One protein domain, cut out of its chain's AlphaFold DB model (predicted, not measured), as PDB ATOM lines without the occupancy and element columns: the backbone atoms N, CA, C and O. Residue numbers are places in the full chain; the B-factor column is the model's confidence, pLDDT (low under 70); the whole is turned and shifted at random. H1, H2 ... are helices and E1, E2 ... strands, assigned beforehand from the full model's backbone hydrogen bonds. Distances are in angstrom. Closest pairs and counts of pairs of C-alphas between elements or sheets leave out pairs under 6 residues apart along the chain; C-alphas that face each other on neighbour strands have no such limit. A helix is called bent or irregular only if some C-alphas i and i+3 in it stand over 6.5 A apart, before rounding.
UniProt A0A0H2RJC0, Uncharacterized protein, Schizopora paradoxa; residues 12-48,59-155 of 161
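This is residues 12 to 48 and 59 to 155 of the 161 residues of an uncharacterized protein of Schizopora paradoxa (UniProt A0A0H2RJC0). A twisted sheet of five strands has two helices, H2 and H3, packed over one face and meeting at a steep angle, while its other face is bare; a third helix, H1, packs on H2 farther out from the sheet. The printed part has 134 residues with three named helices and five named strands, in the order H1 E1 E2 H2 E3 E4 E5 H3. The sheet's order is E2 E1 E3 E4 E5, mixed, with E1 and E3 parallel and the other neighbours antiparallel. The class is mixed, helices and strands; the whole is compact, with a radius of gyration of the C-alphas of 14.8 A, and spans 44 by 35 by 24 A.

H1, residues 12 to 19, touches H2, residues 75 to 86, at a shallow tilt of 31 degrees, opposite ways; their closest C-alphas, of Tyr 18 and Cys 79, are 5.7 A apart. E1, residues 38 to 46, is the antiparallel neighbour of the edge strand E2, residues 61 to 70, with N 41 and O 67 at 2.9 A. On its other side E1 is parallel to E3, residues 100 to 110, with N 42 and O 106 at 2.8 A. E3, E4 of residues 116 to 127 and E5 of residues 130 to 142 form a meander, each strand the antiparallel neighbour of the one before; N 107 and O 120 are 2.8 A apart, and N 121 and O 137 are 2.8 A apart. H2 and H3, residues 143 to 153, are on the same face of the sheet, two layers. H2 has a height over the sheet of 9.5 A and runs across the strands, at 85 degrees to E3 on the local plane. With its residues 75 to 79 alone H2 touches H3, at a steep tilt of 54 degrees, opposite ways; the closest C-alphas, of Gly 76 and Leu 153, are 4.2 A apart. H1 is not on the sheet. Every O i to N i+4 pair is within hydrogen-bond range in H1 and H2, and 5 of 7 are in H3, which is irregular, with C-alphas 144 and 147 7.5 A apart.

H1 begins at C-alpha 12, (35.179, -64.606, -24.402), and is 10.3 A long. E1 measures 26.0 A, E2 26.6 A, H2 16.3 A, E3 30.3 A and E4 35.9 A. E5, 35.7 A, bends by 66 degrees at residue 133. H3, 15.7 A, ends at C-alpha 153, (34.583, -46.624, -19.477).

The two C-alphas farthest apart, of Asn 48 and Pro 97, are 46.6 A apart. Residues 49 to 58 are not printed, and C-alphas 48 and 59 are 10.2 A apart across this cut. The links H1 to E1 and H2 to E3 are long. Mean pLDDT of the printed part is 78.0; 33 residues are under 70, among them 21 to 31 and 67 to 74.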
ATOM      1  N   ASP A  12      34.766 -63.914 -25.629       84.12
ATOM      2  CA  ASP A  12      35.179 -64.606 -24.402       84.12
ATOM      3  C   ASP A  12      36.450 -64.016 -23.773       84.12
ATOM      4  O   ASP A  12      36.577 -63.965 -22.551       84.12
ATOM      5  N   VAL A  13      37.380 -63.526 -24.595       83.81
ATOM      6  CA  VAL A  13      38.586 -62.834 -24.113       83.81
ATOM      7  C   VAL A  13      38.221 -61.464 -23.543       83.81
ATOM      8  O   VAL A  13      38.704 -61.087 -22.479       83.81
ATOM      9  N   LEU A  14      37.342 -60.723 -24.222       83.62
ATOM     10  CA  LEU A  14      36.863 -59.427 -23.739       83.62
ATOM     11  C   LEU A  14      36.070 -59.561 -22.433       83.62
ATOM     12  O   LEU A  14      36.232 -58.726 -21.543       83.62
ATOM     13  N   ASP A  15      35.277 -60.624 -22.284       84.25
ATOM     14  CA  ASP A  15      34.569 -60.935 -21.040       84.25
ATOM     15  C   ASP A  15      35.544 -61.150 -19.881       84.25
ATOM     16  O   ASP A  15      35.389 -60.536 -18.830       84.25
ATOM     17  N   GLN A  16      36.612 -61.926 -20.086       82.69
ATOM     18  CA  GLN A  16      37.643 -62.126 -19.060       82.69
ATOM     19  C   GLN A  16      38.308 -60.815 -18.626       82.69
ATOM     20  O   GLN A  16      38.580 -60.623 -17.442       82.69
ATOM     21  N   ILE A  17      38.562 -59.901 -19.567       81.38
ATOM     22  CA  ILE A  17      39.182 -58.606 -19.261       81.38
ATOM     23  C   ILE A  17      38.203 -57.697 -18.511       81.38
ATOM     24  O   ILE A  17      38.601 -56.980 -17.594       81.38
ATOM     25  N   TYR A  18      36.933 -57.678 -18.918       80.31
ATOM     26  CA  TYR A  18      35.972 -56.701 -18.412       80.31
ATOM     27  C   TYR A  18      35.287 -57.178 -17.124       80.31
ATOM     28  O   TYR A  18      34.892 -56.337 -16.317       80.31
ATOM     29  N   ASP A  19      35.198 -58.491 -16.898       78.81
ATOM     30  CA  ASP A  19      34.590 -59.111 -15.711       78.81
ATOM     31  C   ASP A  19      35.622 -59.622 -14.691       78.81
ATOM     32  O   ASP A  19      35.244 -60.008 -13.585       78.81
ATOM     33  N   GLY A  20      36.912 -59.611 -15.041       71.31
ATOM     34  CA  GLY A  20      37.999 -60.042 -14.163       71.31
ATOM     35  C   GLY A  20      38.176 -59.175 -12.909       71.31
ATOM     36  O   GLY A  20      37.741 -58.024 -12.852       71.31
ATOM     37  N   ASP A  21      38.852 -59.742 -11.905       60.69
ATOM     38  CA  ASP A  21      39.099 -59.107 -10.605       60.69
ATOM     39  C   ASP A  21      40.213 -58.041 -10.673       60.69
ATOM     40  O   ASP A  21      41.298 -58.287 -11.208       60.69
ATOM     41  N   ASP A  22      39.970 -56.863 -10.090       56.50
ATOM     42  CA  ASP A  22      40.795 -55.650 -10.230       56.50
ATOM     43  C   ASP A  22      42.247 -55.824  -9.730       56.50
ATOM     44  O   ASP A  22      43.129 -55.038 -10.092       56.50
ATOM     45  N   SER A  23      42.523 -56.840  -8.902       51.22
ATOM     46  CA  SER A  23      43.816 -57.050  -8.236       51.22
ATOM     47  C   SER A  23      44.939 -57.561  -9.145       51.22
ATOM     48  O   SER A  23      46.110 -57.421  -8.791       51.22
ATOM     49  N   VAL A  24      44.623 -58.154 -10.302       51.19
ATOM     50  CA  VAL A  24      45.628 -58.769 -11.197       51.19
ATOM     51  C   VAL A  24      46.153 -57.778 -12.251       51.19
ATOM     52  O   VAL A  24      47.271 -57.917 -12.745       51.19
ATOM     53  N   PHE A  25      45.392 -56.726 -12.560       53.00
ATOM     54  CA  PHE A  25      45.551 -55.958 -13.802       53.00
ATOM     55  C   PHE A  25      46.629 -54.856 -13.799       53.00
ATOM     56  O   PHE A  25      46.921 -54.289 -14.847       53.00
ATOM     57  N   CYS A  26      47.252 -54.521 -12.662       49.03
ATOM     58  CA  CYS A  26      48.066 -53.294 -12.556       49.03
ATOM     59  C   CYS A  26      49.594 -53.469 -12.522       49.03
ATOM     60  O   CYS A  26      50.293 -52.492 -12.273       49.03
ATOM     61  N   GLN A  27      50.155 -54.653 -12.780       48.00
ATOM     62  CA  GLN A  27      51.603 -54.848 -12.575       48.00
ATOM     63  C   GLN A  27      52.520 -54.414 -13.743       48.00
ATOM     64  O   GLN A  27      53.734 -54.470 -13.582       48.00
ATOM     65  N   HIS A  28      51.996 -53.973 -14.898       50.75
ATOM     66  CA  HIS A  28      52.810 -53.859 -16.129       50.75
ATOM     67  C   HIS A  28      52.786 -52.497 -16.854       50.75
ATOM     68  O   HIS A  28      53.334 -52.380 -17.947       50.75
ATOM     69  N   HIS A  29      52.216 -51.436 -16.272       59.62
ATOM     70  CA  HIS A  29      52.133 -50.119 -16.932       59.62
ATOM     71  C   HIS A  29      53.012 -49.057 -16.260       59.62
ATOM     72  O   HIS A  29      52.554 -47.965 -15.937       59.62
ATOM     73  N   ASN A  30      54.296 -49.374 -16.070       57.59
ATOM     74  CA  ASN A  30      55.251 -48.571 -15.285       57.59
ATOM     75  C   ASN A  30      55.498 -47.142 -15.812       57.59
ATOM     76  O   ASN A  30      56.040 -46.316 -15.086       57.59
ATOM     77  N   ASN A  31      55.105 -46.847 -17.054       68.38
ATOM     78  CA  ASN A  31      55.371 -45.566 -17.717       68.38
ATOM     79  C   ASN A  31      54.171 -44.602 -17.731       68.38
ATOM     80  O   ASN A  31      54.313 -43.478 -18.214       68.38
ATOM     81  N   LEU A  32      53.000 -45.035 -17.246       72.69
ATOM     82  CA  LEU A  32      51.775 -44.236 -17.253       72.69
ATOM     83  C   LEU A  32      51.493 -43.638 -15.875       72.69
ATOM     84  O   LEU A  32      51.344 -44.360 -14.891       72.69
ATOM     85  N   ASP A  33      51.343 -42.317 -15.821       71.50
ATOM     86  CA  ASP A  33      50.779 -41.638 -14.658       71.50
ATOM     87  C   ASP A  33      49.251 -41.639 -14.766       71.50
ATOM     88  O   ASP A  33      48.647 -40.902 -15.548       71.50
ATOM     89  N   LEU A  34      48.637 -42.520 -13.977       69.56
ATOM     90  CA  LEU A  34      47.189 -42.684 -13.869       69.56
ATOM     91  C   LEU A  34      46.601 -41.926 -12.670       69.56
ATOM     92  O   LEU A  34      45.413 -42.040 -12.402       69.56
ATOM     93  N   ASN A  35      47.392 -41.192 -11.892       65.44
ATOM     94  CA  ASN A  35      46.904 -40.610 -10.640       65.44
ATOM     95  C   ASN A  35      46.702 -39.099 -10.730       65.44
ATOM     96  O   ASN A  35      45.843 -38.567 -10.031       65.44
ATOM     97  N   GLU A  36      47.463 -38.412 -11.583       66.19
ATOM     98  CA  GLU A  36      47.548 -36.952 -11.512       66.19
ATOM     99  C   GLU A  36      46.569 -36.204 -12.433       66.19
ATOM    100  O   GLU A  36      46.227 -35.058 -12.144       66.19
ATOM    101  N   TYR A  37      46.057 -36.838 -13.499       72.00
ATOM    102  CA  TYR A  37      45.149 -36.177 -14.451       72.00
ATOM    103  C   TYR A  37      43.881 -36.984 -14.715       72.00
ATOM    104  O   TYR A  37      43.953 -38.200 -14.902       72.00
ATOM    105  N   PRO A  38      42.709 -36.329 -14.752       75.19
ATOM    106  CA  PRO A  38      41.484 -36.997 -15.138       75.19
ATOM    107  C   PRO A  38      41.450 -37.211 -16.659       75.19
ATOM    108  O   PRO A  38      41.917 -36.372 -17.430       75.19
ATOM    109  N   VAL A  39      40.878 -38.335 -17.093       80.31
ATOM    110  CA  VAL A  39      40.732 -38.672 -18.517       80.31
ATOM    111  C   VAL A  39      39.380 -38.199 -19.023       80.31
ATOM    112  O   VAL A  39      38.332 -38.553 -18.470       80.31
ATOM    113  N   SER A  40      39.405 -37.454 -20.128       83.56
ATOM    114  CA  SER A  40      38.192 -37.039 -20.833       83.56
ATOM    115  C   SER A  40      37.710 -38.137 -21.781       83.56
ATOM    116  O   SER A  40      38.449 -38.580 -22.659       83.56
ATOM    117  N   ILE A  41      36.458 -38.570 -21.635       83.38
ATOM    118  CA  ILE A  41      35.862 -39.621 -22.471       83.38
ATOM    119  C   ILE A  41      34.806 -39.002 -23.382       83.38
ATOM    120  O   ILE A  41      33.899 -38.322 -22.899       83.38
ATOM    121  N   PHE A  42      34.892 -39.264 -24.682       85.75
ATOM    122  CA  PHE A  42      33.988 -38.729 -25.698       85.75
ATOM    123  C   PHE A  42      33.316 -39.838 -26.509       85.75
ATOM    124  O   PHE A  42      33.934 -40.853 -26.822       85.75
ATOM    125  N   GLU A  43      32.062 -39.613 -26.893       86.69
ATOM    126  CA  GLU A  43      31.353 -40.403 -27.899       86.69
ATOM    127  C   GLU A  43      31.232 -39.583 -29.179       86.69
ATOM    128  O   GLU A  43      30.857 -38.410 -29.125       86.69
ATOM    129  N   VAL A  44      31.503 -40.199 -30.324       84.06
ATOM    130  CA  VAL A  44      31.182 -39.633 -31.630       84.06
ATOM    131  C   VAL A  44      29.733 -39.985 -31.952       84.06
ATOM    132  O   VAL A  44      29.381 -41.160 -32.080       84.06
ATOM    133  N   CYS A  45      28.886 -38.970 -32.088       78.00
ATOM    134  CA  CYS A  45      27.481 -39.133 -32.440       78.00
ATOM    135  C   CYS A  45      27.202 -38.526 -33.825       78.00
ATOM    136  O   CYS A  45      27.752 -37.467 -34.150       78.00
ATOM    137  N   PRO A  46      26.332 -39.143 -34.643       67.94
ATOM    138  CA  PRO A  46      25.838 -38.493 -35.850       67.94
ATOM    139  C   PRO A  46      25.063 -37.228 -35.460       67.94
ATOM    140  O   PRO A  46      24.217 -37.265 -34.561       67.94
ATOM    141  N   MET A  47      25.340 -36.092 -36.111       63.56
ATOM    142  CA  MET A  47      24.502 -34.910 -35.925       63.56
ATOM    143  C   MET A  47      23.102 -35.201 -36.467       63.56
ATOM    144  O   MET A  47      22.927 -35.477 -37.652       63.56
ATOM    145  N   ASN A  48      22.097 -35.099 -35.599       48.72
ATOM    146  CA  ASN A  48      20.699 -35.156 -36.001       48.72
ATOM    147  C   ASN A  48      20.361 -33.837 -36.715       48.72
ATOM    148  O   ASN A  48      19.930 -32.864 -36.096       48.72
ATOM    149  N   GLN A  59      29.509 -36.639 -43.360       53.22
ATOM    150  CA  GLN A  59      28.742 -36.830 -42.130       53.22
ATOM    151  C   GLN A  59      29.285 -35.865 -41.064       53.22
ATOM    152  O   GLN A  59      30.446 -35.950 -40.664       53.22
ATOM    153  N   ASN A  60      28.473 -34.887 -40.659       58.25
ATOM    154  CA  ASN A  60      28.834 -33.994 -39.568       58.25
ATOM    155  C   ASN A  60      28.712 -34.793 -38.270       58.25
ATOM    156  O   ASN A  60      27.620 -35.221 -37.889       58.25
ATOM    157  N   PHE A  61      29.839 -35.008 -37.605       64.81
ATOM    158  CA  PHE A  61      29.893 -35.679 -36.316       64.81
ATOM    159  C   PHE A  61      29.966 -34.652 -35.189       64.81
ATOM    160  O   PHE A  61      30.631 -33.622 -35.314       64.81
ATOM    161  N   SER A  62      29.296 -34.936 -34.074       74.06
ATOM    162  CA  SER A  62      29.479 -34.203 -32.825       74.06
ATOM    163  C   SER A  62      30.171 -35.084 -31.792       74.06
ATOM    164  O   SER A  62      29.990 -36.302 -31.766       74.06
ATOM    165  N   TYR A  63      30.969 -34.454 -30.931       77.56
ATOM    166  CA  TYR A  63      31.530 -35.108 -29.756       77.56
ATOM    167  C   TYR A  63      30.615 -34.854 -28.567       77.56
ATOM    168  O   TYR A  63      30.331 -33.707 -28.221       77.56
ATOM    169  N   ARG A  64      30.179 -35.928 -27.917       79.06
ATOM    170  CA  ARG A  64      29.486 -35.863 -26.636       79.06
ATOM    171  C   ARG A  64      30.466 -36.229 -25.533       79.06
ATOM    172  O   ARG A  64      30.950 -37.357 -25.503       79.06
ATOM    173  N   THR A  65      30.729 -35.312 -24.603       81.06
ATOM    174  CA  THR A  65      31.470 -35.654 -23.381       81.06
ATOM    175  C   THR A  65      30.652 -36.650 -22.572       81.06
ATOM    176  O   THR A  65      29.507 -36.389 -22.202       81.06
ATOM    177  N   ILE A  66      31.244 -37.809 -22.326       73.81
ATOM    178  CA  ILE A  66      30.635 -38.913 -21.601       73.81
ATOM    179  C   ILE A  66      30.956 -38.805 -20.115       73.81
ATOM    180  O   ILE A  66      30.071 -38.976 -19.276       73.81
ATOM    181  N   ALA A  67      32.225 -38.552 -19.801       67.50
ATOM    182  CA  ALA A  67      32.723 -38.479 -18.440       67.50
ATOM    183  C   ALA A  67      34.084 -37.770 -18.393       67.50
ATOM    184  O   ALA A  67      34.811 -37.738 -19.386       67.50
ATOM    185  N   ASN A  68      34.419 -37.239 -17.217       65.75
ATOM    186  CA  ASN A  68      35.759 -36.783 -16.866       65.75
ATOM    187  C   ASN A  68      36.149 -37.511 -15.573       65.75
ATOM    188  O   ASN A  68      35.604 -37.201 -14.512       65.75
ATOM    189  N   ILE A  69      36.958 -38.565 -15.680       65.12
ATOM    190  CA  ILE A  69      37.117 -39.560 -14.606       65.12
ATOM    191  C   ILE A  69      38.542 -39.517 -14.059       65.12
ATOM    192  O   ILE A  69      39.500 -39.567 -14.827       65.12
ATOM    193  N   GLY A  70      38.682 -39.476 -12.730       61.28
ATOM    194  CA  GLY A  70      39.966 -39.701 -12.062       61.28
ATOM    195  C   GLY A  70      40.462 -41.128 -12.312       61.28
ATOM    196  O   GLY A  70      39.756 -42.098 -12.029       61.28
ATOM    197  N   VAL A  71      41.660 -41.264 -12.878       61.50
ATOM    198  CA  VAL A  71      42.100 -42.510 -13.523       61.50
ATOM    199  C   VAL A  71      42.576 -43.566 -12.520       61.50
ATOM    200  O   VAL A  71      42.367 -44.756 -12.755       61.50
ATOM    201  N   GLY A  72      43.090 -43.153 -11.356       55.94
ATOM    202  CA  GLY A  72      43.688 -44.049 -10.357       55.94
ATOM    203  C   GLY A  72      42.756 -45.162  -9.865       55.94
ATOM    204  O   GLY A  72      43.224 -46.252  -9.541       55.94
ATOM    205  N   ASN A  73      41.436 -44.934  -9.915       56.56
ATOM    206  CA  ASN A  73      40.395 -45.880  -9.490       56.56
ATOM    207  C   ASN A  73      39.401 -46.252 -10.605       56.56
ATOM    208  O   ASN A  73      38.333 -46.793 -10.326       56.56
ATOM    209  N   SER A  74      39.709 -45.949 -11.868       68.44
ATOM    210  CA  SER A  74      38.798 -46.260 -12.971       68.44
ATOM    211  C   SER A  74      39.032 -47.683 -13.477       68.44
ATOM    212  O   SER A  74      39.918 -47.911 -14.305       68.44
ATOM    213  N   ARG A  75      38.220 -48.641 -13.004       73.31
ATOM    214  CA  ARG A  75      38.170 -50.018 -13.538       73.31
ATOM    215  C   ARG A  75      38.073 -50.007 -15.061       73.31
ATOM    216  O   ARG A  75      38.816 -50.716 -15.730       73.31
ATOM    217  N   GLY A  76      37.250 -49.112 -15.610       77.25
ATOM    218  CA  GLY A  76      37.105 -48.947 -17.052       77.25
ATOM    219  C   GLY A  76      38.405 -48.697 -17.798       77.25
ATOM    220  O   GLY A  76      38.641 -49.256 -18.867       77.25
ATOM    221  N   PHE A  77      39.267 -47.871 -17.212       75.62
ATOM    222  CA  PHE A  77      40.542 -47.532 -17.817       75.62
ATOM    223  C   PHE A  77      41.556 -48.677 -17.706       75.62
ATOM    224  O   PHE A  77      42.300 -48.940 -18.648       75.62
ATOM    225  N   ARG A  78      41.537 -49.418 -16.594       77.25
ATOM    226  CA  ARG A  78      42.377 -50.613 -16.411       77.25
ATOM    227  C   ARG A  78      42.011 -51.718 -17.402       77.25
ATOM    228  O   ARG A  78      42.903 -52.252 -18.055       77.25
ATOM    229  N   CYS A  79      40.718 -51.990 -17.593       80.56
ATOM    230  CA  CYS A  79      40.242 -52.934 -18.607       80.56
ATOM    231  C   CYS A  79      40.693 -52.526 -20.020       80.56
ATOM    232  O   CYS A  79      41.104 -53.375 -20.807       80.56
ATOM    233  N   LEU A  80      40.663 -51.226 -20.336       83.19
ATOM    234  CA  LEU A  80      41.116 -50.712 -21.630       83.19
ATOM    235  C   LEU A  80      42.620 -50.937 -21.853       83.19
ATOM    236  O   LEU A  80      43.018 -51.389 -22.925       83.19
ATOM    237  N   LEU A  81      43.454 -50.648 -20.849       80.75
ATOM    238  CA  LEU A  81      44.900 -50.883 -20.929       80.75
ATOM    239  C   LEU A  81      45.233 -52.376 -21.045       80.75
ATOM    240  O   LEU A  81      46.096 -52.755 -21.837       80.75
ATOM    241  N   GLN A  82      44.516 -53.238 -20.320       80.62
ATOM    242  CA  GLN A  82      44.687 -54.683 -20.442       80.62
ATOM    243  C   GLN A  82      44.296 -55.186 -21.834       80.62
ATOM    244  O   GLN A  82      44.998 -56.027 -22.397       80.62
ATOM    245  N   ASP A  83      43.204 -54.681 -22.410       86.00
ATOM    246  CA  ASP A  83      42.813 -55.015 -23.779       86.00
ATOM    247  C   ASP A  83      43.928 -54.632 -24.766       86.00
ATOM    248  O   ASP A  83      44.432 -55.463 -25.526       86.00
ATOM    249  N   MET A  84      44.426 -53.400 -24.665       82.81
ATOM    250  CA  MET A  84      45.561 -52.939 -25.464       82.81
ATOM    251  C   MET A  84      46.808 -53.823 -25.302       82.81
ATOM    252  O   MET A  84      47.462 -54.137 -26.296       82.81
ATOM    253  N   SER A  85      47.130 -54.249 -24.078       80.12
ATOM    254  CA  SER A  85      48.247 -55.161 -23.807       80.12
ATOM    255  C   SER A  85      48.021 -56.536 -24.437       80.12
ATOM    256  O   SER A  85      48.915 -57.059 -25.099       80.12
ATOM    257  N   THR A  86      46.807 -57.077 -24.321       81.69
ATOM    258  CA  THR A  86      46.412 -58.380 -24.879       81.69
ATOM    259  C   THR A  86      46.519 -58.399 -26.405       81.69
ATOM    260  O   THR A  86      46.854 -59.424 -26.995       81.69
ATOM    261  N   ARG A  87      46.292 -57.254 -27.061       80.06
ATOM    262  CA  ARG A  87      46.470 -57.089 -28.514       80.06
ATOM    263  C   ARG A  87      47.908 -56.786 -28.941       80.06
ATOM    264  O   ARG A  87      48.165 -56.685 -30.138       80.06
ATOM    265  N   GLY A  88      48.833 -56.616 -27.996       74.69
ATOM    266  CA  GLY A  88      50.221 -56.239 -28.279       74.69
ATOM    267  C   GLY A  88      50.392 -54.777 -28.707       74.69
ATOM    268  O   GLY A  88      51.381 -54.439 -29.346       74.69
ATOM    269  N   TYR A  89      49.441 -53.896 -28.384       69.12
ATOM    270  CA  TYR A  89      49.478 -52.478 -28.772       69.12
ATOM    271  C   TYR A  89      50.237 -51.580 -27.791       69.12
ATOM    272  O   TYR A  89      50.370 -50.380 -28.031       69.12
ATOM    273  N   LEU A  90      50.688 -52.128 -26.665       63.31
ATOM    274  CA  LEU A  90      51.210 -51.361 -25.534       63.31
ATOM    275  C   LEU A  90      52.739 -51.413 -25.454       63.31
ATOM    276  O   LEU A  90      53.311 -51.731 -24.421       63.31
ATOM    277  N   GLU A  91      53.397 -51.030 -26.545       64.25
ATOM    278  CA  GLU A  91      54.788 -50.568 -26.506       64.25
ATOM    279  C   GLU A  91      54.796 -49.042 -26.627       64.25
ATOM    280  O   GLU A  91      55.201 -48.462 -27.635       64.25
ATOM    281  N   LEU A  92      54.277 -48.366 -25.598       68.75
ATOM    282  CA  LEU A  92      54.495 -46.927 -25.488       68.75
ATOM    283  C   LEU A  92      55.995 -46.685 -25.290       68.75
ATOM    284  O   LEU A  92      56.615 -47.396 -24.489       68.75
ATOM    285  N   PRO A  93      56.587 -45.688 -25.972       73.69
ATOM    286  CA  PRO A  93      57.972 -45.341 -25.714       73.69
ATOM    287  C   PRO A  93      58.136 -44.977 -24.230       73.69
ATOM    288  O   PRO A  93      57.207 -44.433 -23.624       73.69
ATOM    289  N   PRO A  94      59.295 -45.267 -23.616       79.38
ATOM    290  CA  PRO A  94      59.569 -44.768 -22.280       79.38
ATOM    291  C   PRO A  94      59.516 -43.230 -22.292       79.38
ATOM    292  O   PRO A  94      59.954 -42.619 -23.274       79.38
ATOM    293  N   PRO A  95      58.997 -42.589 -21.230       81.31
ATOM    294  CA  PRO A  95      58.985 -41.136 -21.145       81.31
ATOM    295  C   PRO A  95      60.414 -40.591 -21.207       81.31
ATOM    296  O   PRO A  95      61.344 -41.164 -20.631       81.31
ATOM    297  N   SER A  96      60.589 -39.448 -21.868       86.00
ATOM    298  CA  SER A  96      61.856 -38.717 -21.817       86.00
ATOM    299  C   SER A  96      62.191 -38.339 -20.361       86.00
ATOM    300  O   SER A  96      61.275 -38.122 -19.561       86.00
ATOM    301  N   PRO A  97      63.477 -38.173 -19.993       87.62
ATOM    302  CA  PRO A  97      63.861 -37.798 -18.633       87.62
ATOM    303  C   PRO A  97      63.111 -36.561 -18.113       87.62
ATOM    304  O   PRO A  97      63.049 -35.533 -18.789       87.62
ATOM    305  N   GLY A  98      62.539 -36.663 -16.908       84.19
ATOM    306  CA  GLY A  98      61.782 -35.579 -16.265       84.19
ATOM    307  C   GLY A  98      60.371 -35.349 -16.819       84.19
ATOM    308  O   GLY A  98      59.706 -34.397 -16.412       84.19
ATOM    309  N   LYS A  99      59.910 -36.206 -17.733       87.75
ATOM    310  CA  LYS A  99      58.558 -36.185 -18.286       87.75
ATOM    311  C   LYS A  99      57.765 -37.406 -17.838       87.75
ATOM    312  O   LYS A  99      58.310 -38.355 -17.280       87.75
ATOM    313  N   LYS A 100      56.465 -37.382 -18.111       86.19
ATOM    314  CA  LYS A 100      55.541 -38.488 -17.840       86.19
ATOM    315  C   LYS A 100      54.561 -38.664 -18.983       86.19
ATOM    316  O   LYS A 100      54.237 -37.687 -19.654       86.19
ATOM    317  N   ILE A 101      54.077 -39.883 -19.184       85.94
ATOM    318  CA  ILE A 101      53.019 -40.160 -20.153       85.94
ATOM    319  C   ILE A 101      51.708 -40.301 -19.393       85.94
ATOM    320  O   ILE A 101      51.612 -41.049 -18.424       85.94
ATOM    321  N   ILE A 102      50.705 -39.562 -19.841       85.62
ATOM    322  CA  ILE A 102      49.346 -39.603 -19.308       85.62
ATOM    323  C   ILE A 102      48.406 -40.053 -20.410       85.62
ATOM    324  O   ILE A 102      48.764 -40.061 -21.592       85.62
ATOM    325  N   VAL A 103      47.175 -40.358 -20.034       85.50
ATOM    326  CA  VAL A 103      46.097 -40.497 -21.007       85.50
ATOM    327  C   VAL A 103      45.281 -39.219 -20.962       85.50
ATOM    328  O   VAL A 103      44.763 -38.844 -19.918       85.50
ATOM    329  N   ASP A 104      45.226 -38.517 -22.088       87.38
ATOM    330  CA  ASP A 104      44.540 -37.228 -22.211       87.38
ATOM    331  C   ASP A 104      43.047 -37.445 -22.471       87.38
ATOM    332  O   ASP A 104      42.172 -36.946 -21.755       87.38
ATOM    333  N   ARG A 105      42.742 -38.255 -23.491       88.00
ATOM    334  CA  ARG A 105      41.360 -38.537 -23.877       88.00
ATOM    335  C   ARG A 105      41.167 -39.928 -24.454       88.00
ATOM    336  O   ARG A 105      42.056 -40.481 -25.101       88.00
ATOM    337  N   VAL A 106      39.947 -40.430 -24.291       89.19
ATOM    338  CA  VAL A 106      39.428 -41.623 -24.962       89.19
ATOM    339  C   VAL A 106      38.231 -41.213 -25.810       89.19
ATOM    340  O   VAL A 106      37.334 -40.524 -25.331       89.19
ATOM    341  N   VAL A 107      38.206 -41.623 -27.073       90.50
ATOM    342  CA  VAL A 107      37.116 -41.323 -28.005       90.50
ATOM    343  C   VAL A 107      36.552 -42.632 -28.531       90.50
ATOM    344  O   VAL A 107      37.293 -43.437 -29.080       90.50
ATOM    345  N   VAL A 108      35.247 -42.833 -28.389       91.00
ATOM    346  CA  VAL A 108      34.527 -43.992 -28.928       91.00
ATOM    347  C   VAL A 108      33.673 -43.534 -30.098       91.00
ATOM    348  O   VAL A 108      32.848 -42.636 -29.942       91.00
ATOM    349  N   GLY A 109      33.850 -44.138 -31.267       88.62
ATOM    350  CA  GLY A 109      33.103 -43.770 -32.467       88.62
ATOM    351  C   GLY A 109      32.877 -44.940 -33.418       88.62
ATOM    352  O   GLY A 109      33.371 -46.040 -33.158       88.62
ATOM    353  N   PRO A 110      32.119 -44.719 -34.506       84.62
ATOM    354  CA  PRO A 110      31.991 -45.712 -35.567       84.62
ATOM    355  C   PRO A 110      33.369 -45.991 -36.175       84.62
ATOM    356  O   PRO A 110      34.204 -45.082 -36.264       84.62
ATOM    357  N   GLY A 111      33.630 -47.239 -36.559       81.00
ATOM    358  CA  GLY A 111      34.814 -47.543 -37.350       81.00
ATOM    359  C   GLY A 111      34.565 -47.332 -38.844       81.00
ATOM    360  O   GLY A 111      33.766 -46.490 -39.247       81.00
ATOM    361  N   LEU A 112      35.327 -48.038 -39.681       75.88
ATOM    362  CA  LEU A 112      35.222 -47.907 -41.144       75.88
ATOM    363  C   LEU A 112      34.121 -48.792 -41.736       75.88
ATOM    364  O   LEU A 112      33.784 -48.621 -42.905       75.88
ATOM    365  N   SER A 113      33.618 -49.755 -40.963       79.12
ATOM    366  CA  SER A 113      32.546 -50.663 -41.354       79.12
ATOM    367  C   SER A 113      31.326 -50.406 -40.478       79.12
ATOM    368  O   SER A 113      31.454 -50.032 -39.316       79.12
ATOM    369  N   ASP A 114      30.135 -50.650 -41.021       79.38
ATOM    370  CA  ASP A 114      28.888 -50.512 -40.263       79.38
ATOM    371  C   ASP A 114      28.797 -51.493 -39.077       79.38
ATOM    372  O   ASP A 114      28.010 -51.276 -38.160       79.38
ATOM    373  N   ASP A 115      29.632 -52.535 -39.059       85.56
ATOM    374  CA  ASP A 115      29.628 -53.586 -38.039       85.56
ATOM    375  C   ASP A 115      30.685 -53.389 -36.943       85.56
ATOM    376  O   ASP A 115      30.857 -54.264 -36.088       85.56
ATOM    377  N   ASP A 116      31.405 -52.262 -36.929       86.88
ATOM    378  CA  ASP A 116      32.460 -52.012 -35.950       86.88
ATOM    379  C   ASP A 116      32.434 -50.628 -35.292       86.88
ATOM    380  O   ASP A 116      31.871 -49.640 -35.770       86.88
ATOM    381  N   ILE A 117      33.078 -50.573 -34.130       90.06
ATOM    382  CA  ILE A 117      33.450 -49.331 -33.463       90.06
ATOM    383  C   ILE A 117      34.962 -49.257 -33.308       90.06
ATOM    384  O   ILE A 117      35.658 -50.272 -33.193       90.06
ATOM    385  N   VAL A 118      35.464 -48.029 -33.245       90.50
ATOM    386  CA  VAL A 118      36.855 -47.737 -32.922       90.50
ATOM    387  C   VAL A 118      36.909 -46.918 -31.641       90.50
ATOM    388  O   VAL A 118      36.215 -45.912 -31.482       90.50
ATOM    389  N   VAL A 119      37.766 -47.358 -30.727       90.75
ATOM    390  CA  VAL A 119      38.177 -46.610 -29.545       90.75
ATOM    391  C   VAL A 119      39.564 -46.045 -29.803       90.75
ATOM    392  O   VAL A 119      40.525 -46.795 -29.958       90.75
ATOM    393  N   LEU A 120      39.664 -44.725 -29.850       90.12
ATOM    394  CA  LEU A 120      40.920 -43.991 -29.906       90.12
ATOM    395  C   LEU A 120      41.343 -43.637 -28.483       90.12
ATOM    396  O   LEU A 120      40.572 -43.042 -27.731       90.12
ATOM    397  N   VAL A 121      42.585 -43.956 -28.143       89.44
ATOM    398  CA  VAL A 121      43.241 -43.564 -26.895       89.44
ATOM    399  C   VAL A 121      44.373 -42.601 -27.234       89.44
ATOM    400  O   VAL A 121      45.281 -42.950 -27.991       89.44
ATOM    401  N   ASN A 122      44.293 -41.375 -26.717       90.25
ATOM    402  CA  ASN A 122      45.335 -40.364 -26.868       90.25
ATOM    403  C   ASN A 122      46.216 -40.359 -25.622       90.25
ATOM    404  O   ASN A 122      45.778 -39.941 -24.546       90.25
ATOM    405  N   PHE A 123      47.459 -40.783 -25.785       88.50
ATOM    406  CA  PHE A 123      48.498 -40.635 -24.782       88.50
ATOM    407  C   PHE A 123      49.248 -39.337 -25.023       88.50
ATOM    408  O   PHE A 123      49.527 -38.974 -26.164       88.50
ATOM    409  N   VAL A 124      49.609 -38.650 -23.950       90.44
ATOM    410  CA  VAL A 124      50.347 -37.396 -24.038       90.44
ATOM    411  C   VAL A 124      51.557 -37.445 -23.125       90.44
ATOM    412  O   VAL A 124      51.442 -37.769 -21.948       90.44
ATOM    413  N   GLU A 125      52.720 -37.103 -23.673       90.50
ATOM    414  CA  GLU A 125      53.913 -36.837 -22.880       90.50
ATOM    415  C   GLU A 125      53.854 -35.403 -22.336       90.50
ATOM    416  O   GLU A 125      53.713 -34.442 -23.099       90.50
ATOM    417  N   MET A 126      53.975 -35.267 -21.019       88.19
ATOM    418  CA  MET A 126      53.842 -34.012 -20.285       88.19
ATOM    419  C   MET A 126      55.156 -33.615 -19.609       88.19
ATOM    420  O   MET A 126      55.847 -34.460 -19.034       88.19
ATOM    421  N   ILE A 127      55.450 -32.313 -19.594       90.44
ATOM    422  CA  ILE A 127      56.512 -31.700 -18.786       90.44
ATOM    423  C   ILE A 127      55.952 -30.496 -18.027       90.44
ATOM    424  O   ILE A 127      55.450 -29.560 -18.637       90.44
ATOM    425  N   GLN A 128      56.002 -30.515 -16.691       85.62
ATOM    426  CA  GLN A 128      55.541 -29.392 -15.851       85.62
ATOM    427  C   GLN A 128      54.142 -28.847 -16.235       85.62
ATOM    428  O   GLN A 128      53.916 -27.641 -16.252       85.62
ATOM    429  N   GLY A 129      53.207 -29.736 -16.587       83.31
ATOM    430  CA  GLY A 129      51.846 -29.368 -17.002       83.31
ATOM    431  C   GLY A 129      51.679 -28.989 -18.480       83.31
ATOM    432  O   GLY A 129      50.555 -28.751 -18.909       83.31
ATOM    433  N   TRP A 130      52.750 -28.990 -19.273       87.12
ATOM    434  CA  TRP A 130      52.707 -28.726 -20.711       87.12
ATOM    435  C   TRP A 130      52.758 -30.014 -21.523       87.12
ATOM    436  O   TRP A 130      53.616 -30.868 -21.294       87.12
ATOM    437  N   GLN A 131      51.872 -30.116 -22.513       88.81
ATOM    438  CA  GLN A 131      51.909 -31.169 -23.521       88.81
ATOM    439  C   GLN A 131      53.117 -30.975 -24.444       88.81
ATOM    440  O   GLN A 131      53.288 -29.916 -25.044       88.81
ATOM    441  N   VAL A 132      53.915 -32.031 -24.594       88.44
ATOM    442  CA  VAL A 132      55.083 -32.061 -25.483       88.44
ATOM    443  C   VAL A 132      54.781 -32.849 -26.752       88.44
ATOM    444  O   VAL A 132      55.075 -32.390 -27.853       88.44
ATOM    445  N   GLN A 133      54.184 -34.032 -26.607       90.00
ATOM    446  CA  GLN A 133      53.938 -34.948 -27.718       90.00
ATOM    447  C   GLN A 133      52.676 -35.779 -27.483       90.00
ATOM    448  O   GLN A 133      52.354 -36.103 -26.343       90.00
ATOM    449  N   SER A 134      51.982 -36.141 -28.566       89.88
ATOM    450  CA  SER A 134      50.847 -37.071 -28.546       89.88
ATOM    451  C   SER A 134      51.188 -38.393 -29.224       89.88
ATOM    452  O   SER A 134      51.848 -38.408 -30.266       89.88
ATOM    453  N   TYR A 135      50.657 -39.479 -28.674       87.69
ATOM    454  CA  TYR A 135      50.656 -40.812 -29.263       87.69
ATOM    455  C   TYR A 135      49.218 -41.313 -29.325       87.69
ATOM    456  O   TYR A 135      48.473 -41.208 -28.354       87.69
ATOM    457  N   TYR A 136      48.828 -41.872 -30.465       86.94
ATOM    458  CA  TYR A 136      47.472 -42.363 -30.673       86.94
ATOM    459  C   TYR A 136      47.488 -43.872 -30.829       86.94
ATOM    460  O   TYR A 136      48.211 -44.402 -31.674       86.94
ATOM    461  N   THR A 137      46.634 -44.543 -30.067       86.69
ATOM    462  CA  THR A 137      46.358 -45.967 -30.237       86.69
ATOM    463  C   THR A 137      44.886 -46.169 -30.543       86.69
ATOM    464  O   THR A 137      44.028 -45.447 -30.040       86.69
ATOM    465  N   TYR A 138      44.597 -47.158 -31.380       87.12
ATOM    466  CA  TYR A 138      43.254 -47.463 -31.845       87.12
ATOM    467  C   TYR A 138      42.922 -48.909 -31.501       87.12
ATOM    468  O   TYR A 138      43.724 -49.810 -31.741       87.12
ATOM    469  N   ILE A 139      41.727 -49.133 -30.973       89.00
ATOM    470  CA  ILE A 139      41.199 -50.459 -30.662       89.00
ATOM    471  C   ILE A 139      39.897 -50.631 -31.424       89.00
ATOM    472  O   ILE A 139      39.034 -49.758 -31.386       89.00
ATOM    473  N   ARG A 140      39.752 -51.760 -32.109       89.75
ATOM    474  CA  ARG A 140      38.559 -52.091 -32.885       89.75
ATOM    475  C   ARG A 140      37.718 -53.121 -32.136       89.75
ATOM    476  O   ARG A 140      38.262 -54.110 -31.639       89.75
ATOM    477  N   TYR A 141      36.410 -52.910 -32.083       89.44
ATOM    478  CA  TYR A 141      35.447 -53.867 -31.532       89.44
ATOM    479  C   TYR A 141      34.303 -54.068 -32.518       89.44
ATOM    480  O   TYR A 141      34.029 -53.186 -33.328       89.44
ATOM    481  N   GLU A 142      33.606 -55.196 -32.413       89.88
ATOM    482  CA  GLU A 142      32.301 -55.341 -33.060       89.88
ATOM    483  C   GLU A 142      31.319 -54.296 -32.512       89.88
ATOM    484  O   GLU A 142      31.351 -53.949 -31.327       89.88
ATOM    485  N   LEU A 143      30.396 -53.824 -33.350       87.81
ATOM    486  CA  LEU A 143      29.390 -52.829 -32.970       87.81
ATOM    487  C   LEU A 143      28.533 -53.290 -31.777       87.81
ATOM    488  O   LEU A 143      28.138 -52.474 -30.942       87.81
ATOM    489  N   SER A 144      28.299 -54.601 -31.654       88.94
ATOM    490  CA  SER A 144      27.574 -55.235 -30.542       88.94
ATOM    491  C   SER A 144      28.163 -54.903 -29.161       88.94
ATOM    492  O   SER A 144      27.431 -54.877 -28.168       88.94
ATOM    493  N   TRP A 145      29.459 -54.582 -29.099       87.81
ATOM    494  CA  TRP A 145      30.186 -54.256 -27.875       87.81
ATOM    495  C   TRP A 145      30.127 -52.784 -27.479       87.81
ATOM    496  O   TRP A 145      30.547 -52.452 -26.369       87.81
ATOM    497  N   LYS A 146      29.581 -51.901 -28.326       87.88
ATOM    498  CA  LYS A 146      29.588 -50.449 -28.101       87.88
ATOM    499  C   LYS A 146      29.111 -50.053 -26.704       87.88
ATOM    500  O   LYS A 146      29.821 -49.350 -25.990       87.88
ATOM    501  N   GLU A 147      27.938 -50.527 -26.294       85.88
ATOM    502  CA  GLU A 147      27.376 -50.180 -24.982       85.88
ATOM    503  C   GLU A 147      28.204 -50.741 -23.823       85.88
ATOM    504  O   GLU A 147      28.376 -50.073 -22.807       85.88
ATOM    505  N   ASN A 148      28.779 -51.935 -23.978       84.38
ATOM    506  CA  ASN A 148      29.633 -52.535 -22.956       84.38
ATOM    507  C   ASN A 148      30.940 -51.760 -22.783       84.38
ATOM    508  O   ASN A 148      31.296 -51.432 -21.654       84.38
ATOM    509  N   VAL A 149      31.597 -51.391 -23.885       86.69
ATOM    510  CA  VAL A 149      32.790 -50.529 -23.878       86.69
ATOM    511  C   VAL A 149      32.473 -49.191 -23.209       86.69
ATOM    512  O   VAL A 149      33.182 -48.763 -22.301       86.69
ATOM    513  N   LEU A 150      31.365 -48.550 -23.591       84.75
ATOM    514  CA  LEU A 150      30.939 -47.288 -22.990       84.75
ATOM    515  C   LEU A 150      30.625 -47.416 -21.495       84.75
ATOM    516  O   LEU A 150      30.969 -46.516 -20.731       84.75
ATOM    517  N   ASN A 151      29.966 -48.490 -21.061       81.31
ATOM    518  CA  ASN A 151      29.621 -48.697 -19.655       81.31
ATOM    519  C   ASN A 151      30.851 -48.968 -18.800       81.31
ATOM    520  O   ASN A 151      30.986 -48.351 -17.745       81.31
ATOM    521  N   VAL A 152      31.774 -49.794 -19.288       79.81
ATOM    522  CA  VAL A 152      33.053 -50.050 -18.624       79.81
ATOM    523  C   VAL A 152      33.823 -48.744 -18.467       79.81
ATOM    524  O   VAL A 152      34.161 -48.379 -17.344       79.81
ATOM    525  N   LEU A 153      33.959 -47.951 -19.532       79.69
ATOM    526  CA  LEU A 153      34.583 -46.624 -19.477       79.69
ATOM    527  C   LEU A 153      33.888 -45.649 -18.509       79.69
ATOM    528  O   LEU A 153      34.554 -44.807 -17.920       79.69
ATOM    529  N   LYS A 154      32.569 -45.764 -18.309       74.88
ATOM    530  CA  LYS A 154      31.784 -44.967 -17.344       74.88
ATOM    531  C   LYS A 154      31.815 -45.519 -15.907       74.88
ATOM    532  O   LYS A 154      31.133 -44.947 -15.057       74.88
ATOM    533  N   ASN A 155      32.525 -46.618 -15.634       69.88
ATOM    534  CA  ASN A 155      32.437 -47.394 -14.386       69.88
ATOM    535  C   ASN A 155      30.994 -47.811 -14.032       69.88
ATOM    536  O   ASN A 155      30.565 -47.738 -12.882       69.88
TER     537      ASN A 155